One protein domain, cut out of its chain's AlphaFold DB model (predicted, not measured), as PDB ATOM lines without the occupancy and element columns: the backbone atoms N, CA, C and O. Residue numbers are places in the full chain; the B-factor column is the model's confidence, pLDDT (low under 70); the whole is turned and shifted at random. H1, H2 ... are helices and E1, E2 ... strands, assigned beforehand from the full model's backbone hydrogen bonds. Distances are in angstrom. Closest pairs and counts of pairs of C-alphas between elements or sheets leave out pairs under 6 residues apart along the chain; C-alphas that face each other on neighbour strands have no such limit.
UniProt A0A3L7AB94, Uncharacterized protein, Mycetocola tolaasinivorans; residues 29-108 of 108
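Overview. This is residues 29 to 108 of the 108 residues of an uncharacterized protein of Mycetocola tolaasinivorans (UniProt A0A3L7AB94). A small body, built round the two-stranded hairpin of E1 and E2 with short helices near it, sends out one long helical arm, H4. H1 and H3 come near the hairpin, mostly at E2, H2 makes a corner with H3, and residues 90 to 108 stick out. The printed part has 80 residues, in the order H1, E1, E2, H2, H3, H4; it is mostly helix, with one antiparallel sheet, E1 - E2. It is loose, with a radius of gyration of the C-alphas of 16.9 A, and spans 54 by 36 by 17 A.

Arrangement. Look first at E1, residues 46 to 50, and E2, residues 58 to 62, an antiparallel hairpin at 154 degrees; N 48 and O 60 are 2.8 A apart, within hydrogen-bond range. H3, residues 72 to 79, comes closest to E2 at the C-alphas of Gly 79 and Trp 61, 5.0 A apart. H1, residues 29 to 42, is close to but not clearly touching H3, with the C-alphas of Arg 36 and Leu 78 closest at 6.5 A. H2, residues 65 to 70, and H3 only just touch, only at the corner, with 3 pairs of C-alphas within 8 A, the closest Glu 68 and Thr 75 at 5.7 A. H4, residues 82 to 106, comes closest to E2 at the C-alphas of Asp 82 and Asp 58, 5.6 A apart, and is apart from H2. Every O i to N i+4 pair is within hydrogen-bond range in H2, H3 and H4, and 8 of 10 are in H1.

Along the chain. Find C-alpha 29 at (10.801, 24.976, -25.442), where H1 begins its 19.4 A. H4 runs 36.5 A from C-alpha 82 to C-alpha 106 at (-20.976, 30.120, -21.564).

Size, cuts and confidence. The C-alphas farthest apart, of Glu 66 and Arg 108, are 55.4 A apart. The printed part has no cut and no long link. Confidence is under 70 at residues 51 to 56 and 108.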
ATOM      1  N   VAL A  29       9.459  24.793 -24.867       83.00
ATOM      2  CA  VAL A  29      10.801  24.976 -25.442       83.00
ATOM      3  C   VAL A  29      11.878  24.952 -24.362       83.00
ATOM      4  O   VAL A  29      12.880  24.268 -24.535       83.00
ATOM      5  N   ILE A  30      11.689  25.645 -23.234       85.94
ATOM      6  CA  ILE A  30      12.672  25.653 -22.138       85.94
ATOM      7  C   ILE A  30      12.829  24.252 -21.544       85.94
ATOM      8  O   ILE A  30      13.954  23.783 -21.351       85.94
ATOM      9  N   LEU A  31      11.715  23.565 -21.282       82.38
ATOM     10  CA  LEU A  31      11.750  22.206 -20.753       82.38
ATOM     11  C   LEU A  31      12.474  21.263 -21.716       82.38
ATOM     12  O   LEU A  31      13.347  20.516 -21.283       82.38
ATOM     13  N   ASN A  32      12.171  21.337 -23.012       84.12
ATOM     14  CA  ASN A  32      12.735  20.422 -23.997       84.12
ATOM     15  C   ASN A  32      14.199  20.731 -24.350       84.12
ATOM     16  O   ASN A  32      15.015  19.825 -24.460       84.12
ATOM     17  N   ALA A  33      14.553  22.008 -24.507       81.06
ATOM     18  CA  ALA A  33      15.874  22.410 -24.985       81.06
ATOM     19  C   ALA A  33      16.917  22.582 -23.869       81.06
ATOM     20  O   ALA A  33      18.108  22.465 -24.144       81.06
ATOM     21  N   LEU A  34      16.499  22.880 -22.631       84.25
ATOM     22  CA  LEU A  34      17.419  23.160 -21.519       84.25
ATOM     23  C   LEU A  34      17.307  22.126 -20.401       84.25
ATOM     24  O   LEU A  34      18.308  21.524 -20.011       84.25
ATOM     25  N   VAL A  35      16.095  21.899 -19.892       85.06
ATOM     26  CA  VAL A  35      15.895  21.037 -18.715       85.06
ATOM     27  C   VAL A  35      16.126  19.571 -19.069       85.06
ATOM     28  O   VAL A  35      16.842  18.875 -18.352       85.06
ATOM     29  N   ARG A  36      15.593  19.116 -20.204       83.12
ATOM     30  CA  ARG A  36      15.724  17.741 -20.695       83.12
ATOM     31  C   ARG A  36      17.189  17.300 -20.870       83.12
ATOM     32  O   ARG A  36      17.565  16.315 -20.234       83.12
ATOM     33  N   PRO A  37      18.059  18.017 -21.616       84.62
ATOM     34  CA  PRO A  37      19.463  17.625 -21.730       84.62
ATOM     35  C   PRO A  37      20.235  17.773 -20.414       84.62
ATOM     36  O   PRO A  37      21.145  16.986 -20.164       84.62
ATOM     37  N   GLY A  38      19.887  18.746 -19.565       85.81
ATOM     38  CA  GLY A  38      20.497  18.898 -18.240       85.81
ATOM     39  C   GLY A  38      20.229  17.690 -17.341       85.81
ATOM     40  O   GLY A  38      21.165  17.096 -16.805       85.81
ATOM     41  N   LEU A  39      18.963  17.276 -17.249       84.06
ATOM     42  CA  LEU A  39      18.549  16.101 -16.484       84.06
ATOM     43  C   LEU A  39      19.151  14.816 -17.051       84.06
ATOM     44  O   LEU A  39      19.725  14.033 -16.297       84.06
ATOM     45  N   ALA A  40      19.097  14.626 -18.371       86.69
ATOM     46  CA  ALA A  40      19.667  13.447 -19.009       86.69
ATOM     47  C   ALA A  40      21.173  13.311 -18.740       86.69
ATOM     48  O   ALA A  40      21.632  12.225 -18.399       86.69
ATOM     49  N   ARG A  41      21.935  14.413 -18.802       85.69
ATOM     50  CA  ARG A  41      23.369  14.410 -18.466       85.69
ATOM     51  C   ARG A  41      23.620  14.108 -16.992       85.69
ATOM     52  O   ARG A  41      24.532  13.350 -16.689       85.69
ATOM     53  N   SER A  42      22.816  14.670 -16.086       86.69
ATOM     54  CA  SER A  42      22.963  14.416 -14.645       86.69
ATOM     55  C   SER A  42      22.686  12.960 -14.259       86.69
ATOM     56  O   SER A  42      23.296  12.446 -13.328       86.69
ATOM     57  N   LEU A  43      21.811  12.288 -15.011       86.00
ATOM     58  CA  LEU A  43      21.446  10.884 -14.831       86.00
ATOM     59  C   LEU A  43      22.314   9.930 -15.671       86.00
ATOM     60  O   LEU A  43      22.007   8.749 -15.747       86.00
ATOM     61  N   GLY A  44      23.364  10.417 -16.340       86.56
ATOM     62  CA  GLY A  44      24.244   9.576 -17.160       86.56
ATOM     63  C   GLY A  44      23.561   8.940 -18.379       86.56
ATOM     64  O   GLY A  44      23.977   7.874 -18.819       86.56
ATOM     65  N   GLY A  45      22.505   9.566 -18.907       85.19
ATOM     66  CA  GLY A  45      21.769   9.074 -20.068       85.19
ATOM     67  C   GLY A  45      22.587   9.135 -21.354       85.19
ATOM     68  O   GLY A  45      23.244  10.136 -21.647       85.19
ATOM     69  N   GLU A  46      22.493   8.082 -22.158       86.69
ATOM     70  CA  GLU A  46      23.105   8.016 -23.479       86.69
ATOM     71  C   GLU A  46      22.208   8.724 -24.498       86.69
ATOM     72  O   GLU A  46      21.008   8.457 -24.586       86.69
ATOM     73  N   GLN A  47      22.777   9.679 -25.238       87.38
ATOM     74  CA  GLN A  47      22.031  10.488 -26.197       87.38
ATOM     75  C   GLN A  47      22.001   9.815 -27.569       87.38
ATOM     76  O   GLN A  47      23.038   9.632 -28.201       87.38
ATOM     77  N   HIS A  48      20.796   9.589 -28.078       85.38
ATOM     78  CA  HIS A  48      20.550   9.151 -29.446       85.38
ATOM     79  C   HIS A  48      20.065  10.326 -30.280       85.38
ATOM     80  O   HIS A  48      19.240  11.131 -29.842       85.38
ATOM     81  N   VAL A  49      20.600  10.439 -31.491       85.00
ATOM     82  CA  VAL A  49      20.235  11.489 -32.439       85.00
ATOM     83  C   VAL A  49      19.946  10.837 -33.778       85.00
ATOM     84  O   VAL A  49      20.826  10.200 -34.353       85.00
ATOM     85  N   VAL A  50      18.733  11.023 -34.291       81.69
ATOM     86  CA  VAL A  50      18.341  10.533 -35.613       81.69
ATOM     87  C   VAL A  50      17.879  11.694 -36.485       81.69
ATOM     88  O   VAL A  50      17.033  12.497 -36.098       81.69
ATOM     89  N   GLY A  51      18.460  11.777 -37.683       68.44
ATOM     90  CA  GLY A  51      18.151  12.792 -38.688       68.44
ATOM     91  C   GLY A  51      19.380  13.577 -39.162       68.44
ATOM     92  O   GLY A  51      20.280  13.901 -38.391       68.44
ATOM     93  N   GLY A  52      19.434  13.848 -40.470       58.28
ATOM     94  CA  GLY A  52      20.507  14.615 -41.104       58.28
ATOM     95  C   GLY A  52      20.374  16.111 -40.814       58.28
ATOM     96  O   GLY A  52      19.267  16.652 -40.855       58.28
ATOM     97  N   ALA A  53      21.510  16.768 -40.565       56.72
ATOM     98  CA  ALA A  53      21.688  18.110 -39.989       56.72
ATOM     99  C   ALA A  53      20.902  19.292 -40.613       56.72
ATOM    100  O   ALA A  53      21.031  20.413 -40.132       56.72
ATOM    101  N   VAL A  54      20.093  19.080 -41.656       56.25
ATOM    102  CA  VAL A  54      19.475  20.147 -42.461       56.25
ATOM    103  C   VAL A  54      17.940  20.187 -42.386       56.25
ATOM    104  O   VAL A  54      17.362  21.195 -42.781       56.25
ATOM    105  N   ARG A  55      17.237  19.138 -41.908       58.22
ATOM    106  CA  ARG A  55      15.753  19.121 -42.014       58.22
ATOM    107  C   ARG A  55      14.959  18.541 -40.847       58.22
ATOM    108  O   ARG A  55      13.795  18.893 -40.702       58.22
ATOM    109  N   SER A  56      15.551  17.694 -40.016       62.25
ATOM    110  CA  SER A  56      14.935  17.248 -38.765       62.25
ATOM    111  C   SER A  56      16.006  16.572 -37.926       62.25
ATOM    112  O   SER A  56      16.752  15.749 -38.452       62.25
ATOM    113  N   ARG A  57      16.104  16.946 -36.653       76.00
ATOM    114  CA  ARG A  57      16.974  16.300 -35.674       76.00
ATOM    115  C   ARG A  57      16.066  15.834 -34.554       76.00
ATOM    116  O   ARG A  57      15.572  16.671 -33.808       76.00
ATOM    117  N   ASP A  58      15.827  14.534 -34.481       79.75
ATOM    118  CA  ASP A  58      15.101  13.942 -33.367       79.75
ATOM    119  C   ASP A  58      16.107  13.438 -32.335       79.75
ATOM    120  O   ASP A  58      17.122  12.827 -32.688       79.75
ATOM    121  N   VAL A  59      15.859  13.757 -31.070       84.94
ATOM    122  CA  VAL A  59      16.749  13.423 -29.960       84.94
ATOM    123  C   VAL A  59      15.962  12.699 -28.883       84.94
ATOM    124  O   VAL A  59      14.899  13.151 -28.445       84.94
ATOM    125  N   TRP A  60      16.519  11.590 -28.414       86.81
ATOM    126  CA  TRP A  60      16.041  10.899 -27.224       86.81
ATOM    127  C   TRP A  60      17.204  10.355 -26.404       86.81
ATOM    128  O   TRP A  60      18.340  10.294 -26.874       86.81
ATOM    129  N   TRP A  61      16.920   9.984 -25.159       88.44
ATOM    130  CA  TRP A  61      17.915   9.457 -24.236       88.44
ATOM    131  C   TRP A  61      17.532   8.060 -23.760       88.44
ATOM    132  O   TRP A  61      16.363   7.796 -23.488       88.44
ATOM    133  N   THR A  62      18.520   7.180 -23.645       88.56
ATOM    134  CA  THR A  62      18.371   5.853 -23.033       88.56
ATOM    135  C   THR A  62      19.158   5.791 -21.733       88.56
ATOM    136  O   THR A  62      20.204   6.429 -21.600       88.56
ATOM    137  N   PHE A  63      18.662   5.024 -20.767       90.38
ATOM    138  CA  PHE A  63      19.258   4.905 -19.439       90.38
ATOM    139  C   PHE A  63      19.535   3.441 -19.120       90.38
ATOM    140  O   PHE A  63      18.979   2.534 -19.738       90.38
ATOM    141  N   THR A  64      20.420   3.196 -18.159       88.19
ATOM    142  CA  THR A  64      20.656   1.835 -17.679       88.19
ATOM    143  C   THR A  64      19.450   1.336 -16.873       88.19
ATOM    144  O   THR A  64      18.758   2.139 -16.238       88.19
ATOM    145  N   PRO A  65      19.221   0.009 -16.811       86.38
ATOM    146  CA  PRO A  65      18.084  -0.563 -16.082       86.38
ATOM    147  C   PRO A  65      18.047  -0.170 -14.598       86.38
ATOM    148  O   PRO A  65      16.980  -0.080 -13.994       86.38
ATOM    149  N   GLU A  66      19.217   0.076 -14.005       87.50
ATOM    150  CA  GLU A  66      19.349   0.498 -12.610       87.50
ATOM    151  C   GLU A  66      18.769   1.903 -12.383       87.50
ATOM    152  O   GLU A  66      18.044   2.142 -11.419       87.50
ATOM    153  N   ILE A  67      19.016   2.824 -13.318       85.75
ATOM    154  CA  ILE A  67      18.549   4.216 -13.251       85.75
ATOM    155  C   ILE A  67      17.055   4.296 -13.570       85.75
ATOM    156  O   ILE A  67      16.325   5.053 -12.929       85.75
ATOM    157  N   GLU A  68      16.568   3.467 -14.495       87.19
ATOM    158  CA  GLU A  68      15.136   3.350 -14.783       87.19
ATOM    159  C   GLU A  68      14.331   2.876 -13.571       87.19
ATOM    160  O   GLU A  68      13.216   3.347 -13.352       87.19
ATOM    161  N   ARG A  69      14.896   1.996 -12.736       88.44
ATOM    162  CA  ARG A  69      14.247   1.560 -11.491       88.44
ATOM    163  C   ARG A  69      14.210   2.651 -10.426       88.44
ATOM    164  O   ARG A  69      13.230   2.741  -9.693       88.44
ATOM    165  N   GLN A  70      15.255   3.471 -10.338       87.62
ATOM    166  CA  GLN A  70      15.341   4.555  -9.354       87.62
ATOM    167  C   GLN A  70      14.472   5.761  -9.742       87.62
ATOM    168  O   GLN A  70      13.888   6.415  -8.878       87.62
ATOM    169  N   HIS A  71      14.352   6.040 -11.042       86.50
ATOM    170  CA  HIS A  71      13.678   7.228 -11.562       86.50
ATOM    171  C   HIS A  71      12.723   6.928 -12.735       86.50
ATOM    172  O   HIS A  71      12.822   7.583 -13.775       86.50
ATOM    173  N   PRO A  72      11.737   6.023 -12.577       85.38
ATOM    174  CA  PRO A  72      10.940   5.493 -13.692       85.38
ATOM    175  C   PRO A  72      10.165   6.569 -14.459       85.38
ATOM    176  O   PRO A  72      10.047   6.520 -15.681       85.38
ATOM    177  N   VAL A  73       9.654   7.585 -13.757       86.00
ATOM    178  CA  VAL A  73       8.904   8.686 -14.383       86.00
ATOM    179  C   VAL A  73       9.830   9.604 -15.187       86.00
ATOM    180  O   VAL A  73       9.490  10.009 -16.299       86.00
ATOM    181  N   LEU A  74      11.009   9.920 -14.643       82.50
ATOM    182  CA  LEU A  74      11.976  10.806 -15.295       82.50
ATOM    183  C   LEU A  74      12.601  10.130 -16.511       82.50
ATOM    184  O   LEU A  74      12.653  10.751 -17.566       82.50
ATOM    185  N   THR A  75      13.030   8.872 -16.402       85.75
ATOM    186  CA  THR A  75      13.623   8.143 -17.532       85.75
ATOM    187  C   THR A  75      12.617   7.945 -18.660       85.75
ATOM    188  O   THR A  75      12.972   8.144 -19.818       85.75
ATOM    189  N   THR A  76      11.343   7.682 -18.343       84.81
ATOM    190  CA  THR A  76      10.270   7.611 -19.350       84.81
ATOM    191  C   THR A  76      10.097   8.941 -20.084       84.81
ATOM    192  O   THR A  76      10.070   8.974 -21.313       84.81
ATOM    193  N   PHE A  77      10.033  10.058 -19.353       82.38
ATOM    194  CA  PHE A  77       9.943  11.389 -19.959       82.38
ATOM    195  C   PHE A  77      11.176  11.724 -20.812       82.38
ATOM    196  O   PHE A  77      11.062  12.258 -21.915       82.38
ATOM    197  N   LEU A  78      12.367  11.389 -20.317       83.62
ATOM    198  CA  LEU A  78      13.629  11.604 -21.018       83.62
ATOM    199  C   LEU A  78      13.794  10.667 -22.225       83.62
ATOM    200  O   LEU A  78      14.545  11.010 -23.133       83.62
ATOM    201  N   GLY A  79      13.061   9.557 -22.293       83.00
ATOM    202  CA  GLY A  79      13.024   8.652 -23.444       83.00
ATOM    203  C   GLY A  79      12.120   9.104 -24.597       83.00
ATOM    204  O   GLY A  79      12.268   8.611 -25.711       83.00
ATOM    205  N   TYR A  80      11.200  10.050 -24.385       84.19
ATOM    206  CA  TYR A  80      10.284  10.510 -25.439       84.19
ATOM    207  C   TYR A  80      10.968  11.328 -26.521       84.19
ATOM    208  O   TYR A  80      11.750  12.200 -26.209       84.19
ATOM    209  N   SER A  81      10.658  11.135 -27.797       81.19
ATOM    210  CA  SER A  81      11.323  11.920 -28.844       81.19
ATOM    211  C   SER A  81      10.981  13.422 -28.773       81.19
ATOM    212  O   SER A  81       9.913  13.804 -28.279       81.19
ATOM    213  N   ASP A  82      11.875  14.287 -29.265       80.00
ATOM    214  CA  ASP A  82      11.649  15.742 -29.299       80.00
ATOM    215  C   ASP A  82      10.373  16.073 -30.088       80.00
ATOM    216  O   ASP A  82       9.591  16.950 -29.707       80.00
ATOM    217  N   GLY A  83      10.130  15.320 -31.165       79.31
ATOM    218  CA  GLY A  83       8.908  15.418 -31.956       79.31
ATOM    219  C   GLY A  83       7.649  15.095 -31.149       79.31
ATOM    220  O   GLY A  83       6.655  15.818 -31.248       79.31
ATOM    221  N   LEU A  84       7.685  14.056 -30.309       82.38
ATOM    222  CA  LEU A  84       6.550  13.689 -29.459       82.38
ATOM    223  C   LEU A  84       6.252  14.782 -28.424       82.38
ATOM    224  O   LEU A  84       5.095  15.167 -28.248       82.38
ATOM    225  N   ILE A  85       7.290  15.338 -27.797       82.88
ATOM    226  CA  ILE A  85       7.153  16.425 -26.818       82.88
ATOM    227  C   ILE A  85       6.550  17.670 -27.479       82.88
ATOM    228  O   ILE A  85       5.616  18.268 -26.935       82.88
ATOM    229  N   ALA A  86       7.006  18.030 -28.681       81.44
ATOM    230  CA  ALA A  86       6.437  19.137 -29.444       81.44
ATOM    231  C   ALA A  86       4.940  18.929 -29.749       81.44
ATOM    232  O   ALA A  86       4.142  19.858 -29.595       81.44
ATOM    233  N   MET A  87       4.536  17.707 -30.114       85.38
ATOM    234  CA  MET A  87       3.127  17.367 -30.348       85.38
ATOM    235  C   MET A  87       2.288  17.456 -29.071       85.38
ATOM    236  O   MET A  87       1.180  17.995 -29.108       85.38
ATOM    237  N   CYS A  88       2.813  17.013 -27.925       84.12
ATOM    238  CA  CYS A  88       2.140  17.166 -26.634       84.12
ATOM    239  C   CYS A  88       1.938  18.643 -26.261       84.12
ATOM    240  O   CYS A  88       0.853  19.025 -25.813       84.12
ATOM    241  N   VAL A  89       2.943  19.498 -26.482       84.19
ATOM    242  CA  VAL A  89       2.831  20.949 -26.242       84.19
ATOM    243  C   VAL A  89       1.774  21.567 -27.157       84.19
ATOM    244  O   VAL A  89       0.915  22.314 -26.686       84.19
ATOM    245  N   LEU A  90       1.776  21.217 -28.445       84.31
ATOM    246  CA  LEU A  90       0.772  21.698 -29.394       84.31
ATOM    247  C   LEU A  90      -0.644  21.264 -28.986       84.31
ATOM    248  O   LEU A  90      -1.553  22.095 -28.943       84.31
ATOM    249  N   ALA A  91      -0.828  19.994 -28.623       86.31
ATOM    250  CA  ALA A  91      -2.101  19.480 -28.124       86.31
ATOM    251  C   ALA A  91      -2.571  20.242 -26.872       86.31
ATOM    252  O   ALA A  91      -3.738  20.623 -26.777       86.31
ATOM    253  N   SER A  92      -1.653  20.551 -25.952       84.69
ATOM    254  CA  SER A  92      -1.935  21.344 -24.747       84.69
ATOM    255  C   SER A  92      -2.441  22.747 -25.095       84.69
ATOM    256  O   SER A  92      -3.431  23.212 -24.528       84.69
ATOM    257  N   ILE A  93      -1.805  23.411 -26.066       85.25
ATOM    258  CA  ILE A  93      -2.243  24.721 -26.568       85.25
ATOM    259  C   ILE A  93      -3.659  24.618 -27.141       85.25
ATOM    260  O   ILE A  93      -4.527  25.405 -26.762       85.25
ATOM    261  N   VAL A  94      -3.933  23.626 -27.994       86.31
ATOM    262  CA  VAL A  94      -5.274  23.411 -28.566       86.31
ATOM    263  C   VAL A  94      -6.326  23.243 -27.464       86.31
ATOM    264  O   VAL A  94      -7.368  23.898 -27.512       86.31
ATOM    265  N   VAL A  95      -6.044  22.443 -26.431       87.25
ATOM    266  CA  VAL A  95      -6.952  22.251 -25.289       87.25
ATOM    267  C   VAL A  95      -7.201  23.565 -24.543       87.25
ATOM    268  O   VAL A  95      -8.356  23.904 -24.286       87.25
ATOM    269  N   ILE A  96      -6.160  24.351 -24.246       86.50
ATOM    270  CA  ILE A  96      -6.301  25.658 -23.578       86.50
ATOM    271  C   ILE A  96      -7.210  26.589 -24.392       86.50
ATOM    272  O   ILE A  96      -8.081  27.269 -23.839       86.50
ATOM    273  N   PHE A  97      -7.040  26.603 -25.713       83.44
ATOM    274  CA  PHE A  97      -7.857  27.407 -26.617       83.44
ATOM    275  C   PHE A  97      -9.313  26.942 -26.669       83.44
ATOM    276  O   PHE A  97     -10.216  27.779 -26.573       83.44
ATOM    277  N   LEU A  98      -9.552  25.633 -26.756       86.88
ATOM    278  CA  LEU A  98     -10.894  25.050 -26.720       86.88
ATOM    279  C   LEU A  98     -11.599  25.356 -25.396       86.88
ATOM    280  O   LEU A  98     -12.730  25.841 -25.403       86.88
ATOM    281  N   VAL A  99     -10.921  25.172 -24.261       88.25
ATOM    282  CA  VAL A  99     -11.458  25.504 -22.932       88.25
ATOM    283  C   VAL A  99     -11.801  26.990 -22.852       88.25
ATOM    284  O   VAL A  99     -12.909  27.353 -22.452       88.25
ATOM    285  N   ARG A 100     -10.898  27.873 -23.292       84.75
ATOM    286  CA  ARG A 100     -11.151  29.319 -23.324       84.75
ATOM    287  C   ARG A 100     -12.346  29.669 -24.210       84.75
ATOM    288  O   ARG A 100     -13.124  30.553 -23.844       84.75
ATOM    289  N   TRP A 101     -12.500  29.007 -25.354       84.56
ATOM    290  CA  TRP A 101     -13.638  29.198 -26.250       84.56
ATOM    291  C   TRP A 101     -14.952  28.775 -25.587       84.56
ATOM    292  O   TRP A 101     -15.883  29.580 -25.536       84.56
ATOM    293  N   VAL A 102     -15.003  27.584 -24.982       91.06
ATOM    294  CA  VAL A 102     -16.179  27.072 -24.259       91.06
ATOM    295  C   VAL A 102     -16.562  27.988 -23.091       91.06
ATOM    296  O   VAL A 102     -17.729  28.361 -22.956       91.06
ATOM    297  N   VAL A 103     -15.593  28.420 -22.279       87.56
ATOM    298  CA  VAL A 103     -15.830  29.332 -21.144       87.56
ATOM    299  C   VAL A 103     -16.349  30.691 -21.617       87.56
ATOM    300  O   VAL A 103     -17.248  31.256 -20.995       87.56
ATOM    301  N   ARG A 104     -15.823  31.229 -22.727       83.00
ATOM    302  CA  ARG A 104     -16.326  32.481 -23.316       83.00
ATOM    303  C   ARG A 104     -17.727  32.331 -23.897       83.00
ATOM    304  O   ARG A 104     -18.503  33.271 -23.780       83.00
ATOM    305  N   ARG A 105     -18.048  31.178 -24.493       82.19
ATOM    306  CA  ARG A 105     -19.392  30.885 -25.003       82.19
ATOM    307  C   ARG A 105     -20.424  30.797 -23.883       82.19
ATOM    308  O   ARG A 105     -21.505  31.318 -24.061       82.19
ATOM    309  N   ARG A 106     -20.080  30.197 -22.736       80.62
ATOM    310  CA  ARG A 106     -20.976  30.120 -21.564       80.62
ATOM    311  C   ARG A 106     -21.234  31.463 -20.874       80.62
ATOM    312  O   ARG A 106     -22.187  31.566 -20.115       80.62
ATOM    313  N   LYS A 107     -20.354  32.453 -21.058       70.00
ATOM    314  CA  LYS A 107     -20.492  33.798 -20.468       70.00
ATOM    315  C   LYS A 107     -21.234  34.795 -21.369       70.00
ATOM    316  O   LYS A 107     -21.470  35.912 -20.920       70.00
ATOM    317  N   ARG A 108     -21.504  34.438 -22.627       54.09
ATOM    318  CA  ARG A 108     -22.364  35.200 -23.542       54.09
ATOM    319  C   ARG A 108     -23.771  34.638 -23.487       54.09
ATOM    320  O   ARG A 108     -24.689  35.459 -23.665       54.09
TER     321      ARG A 108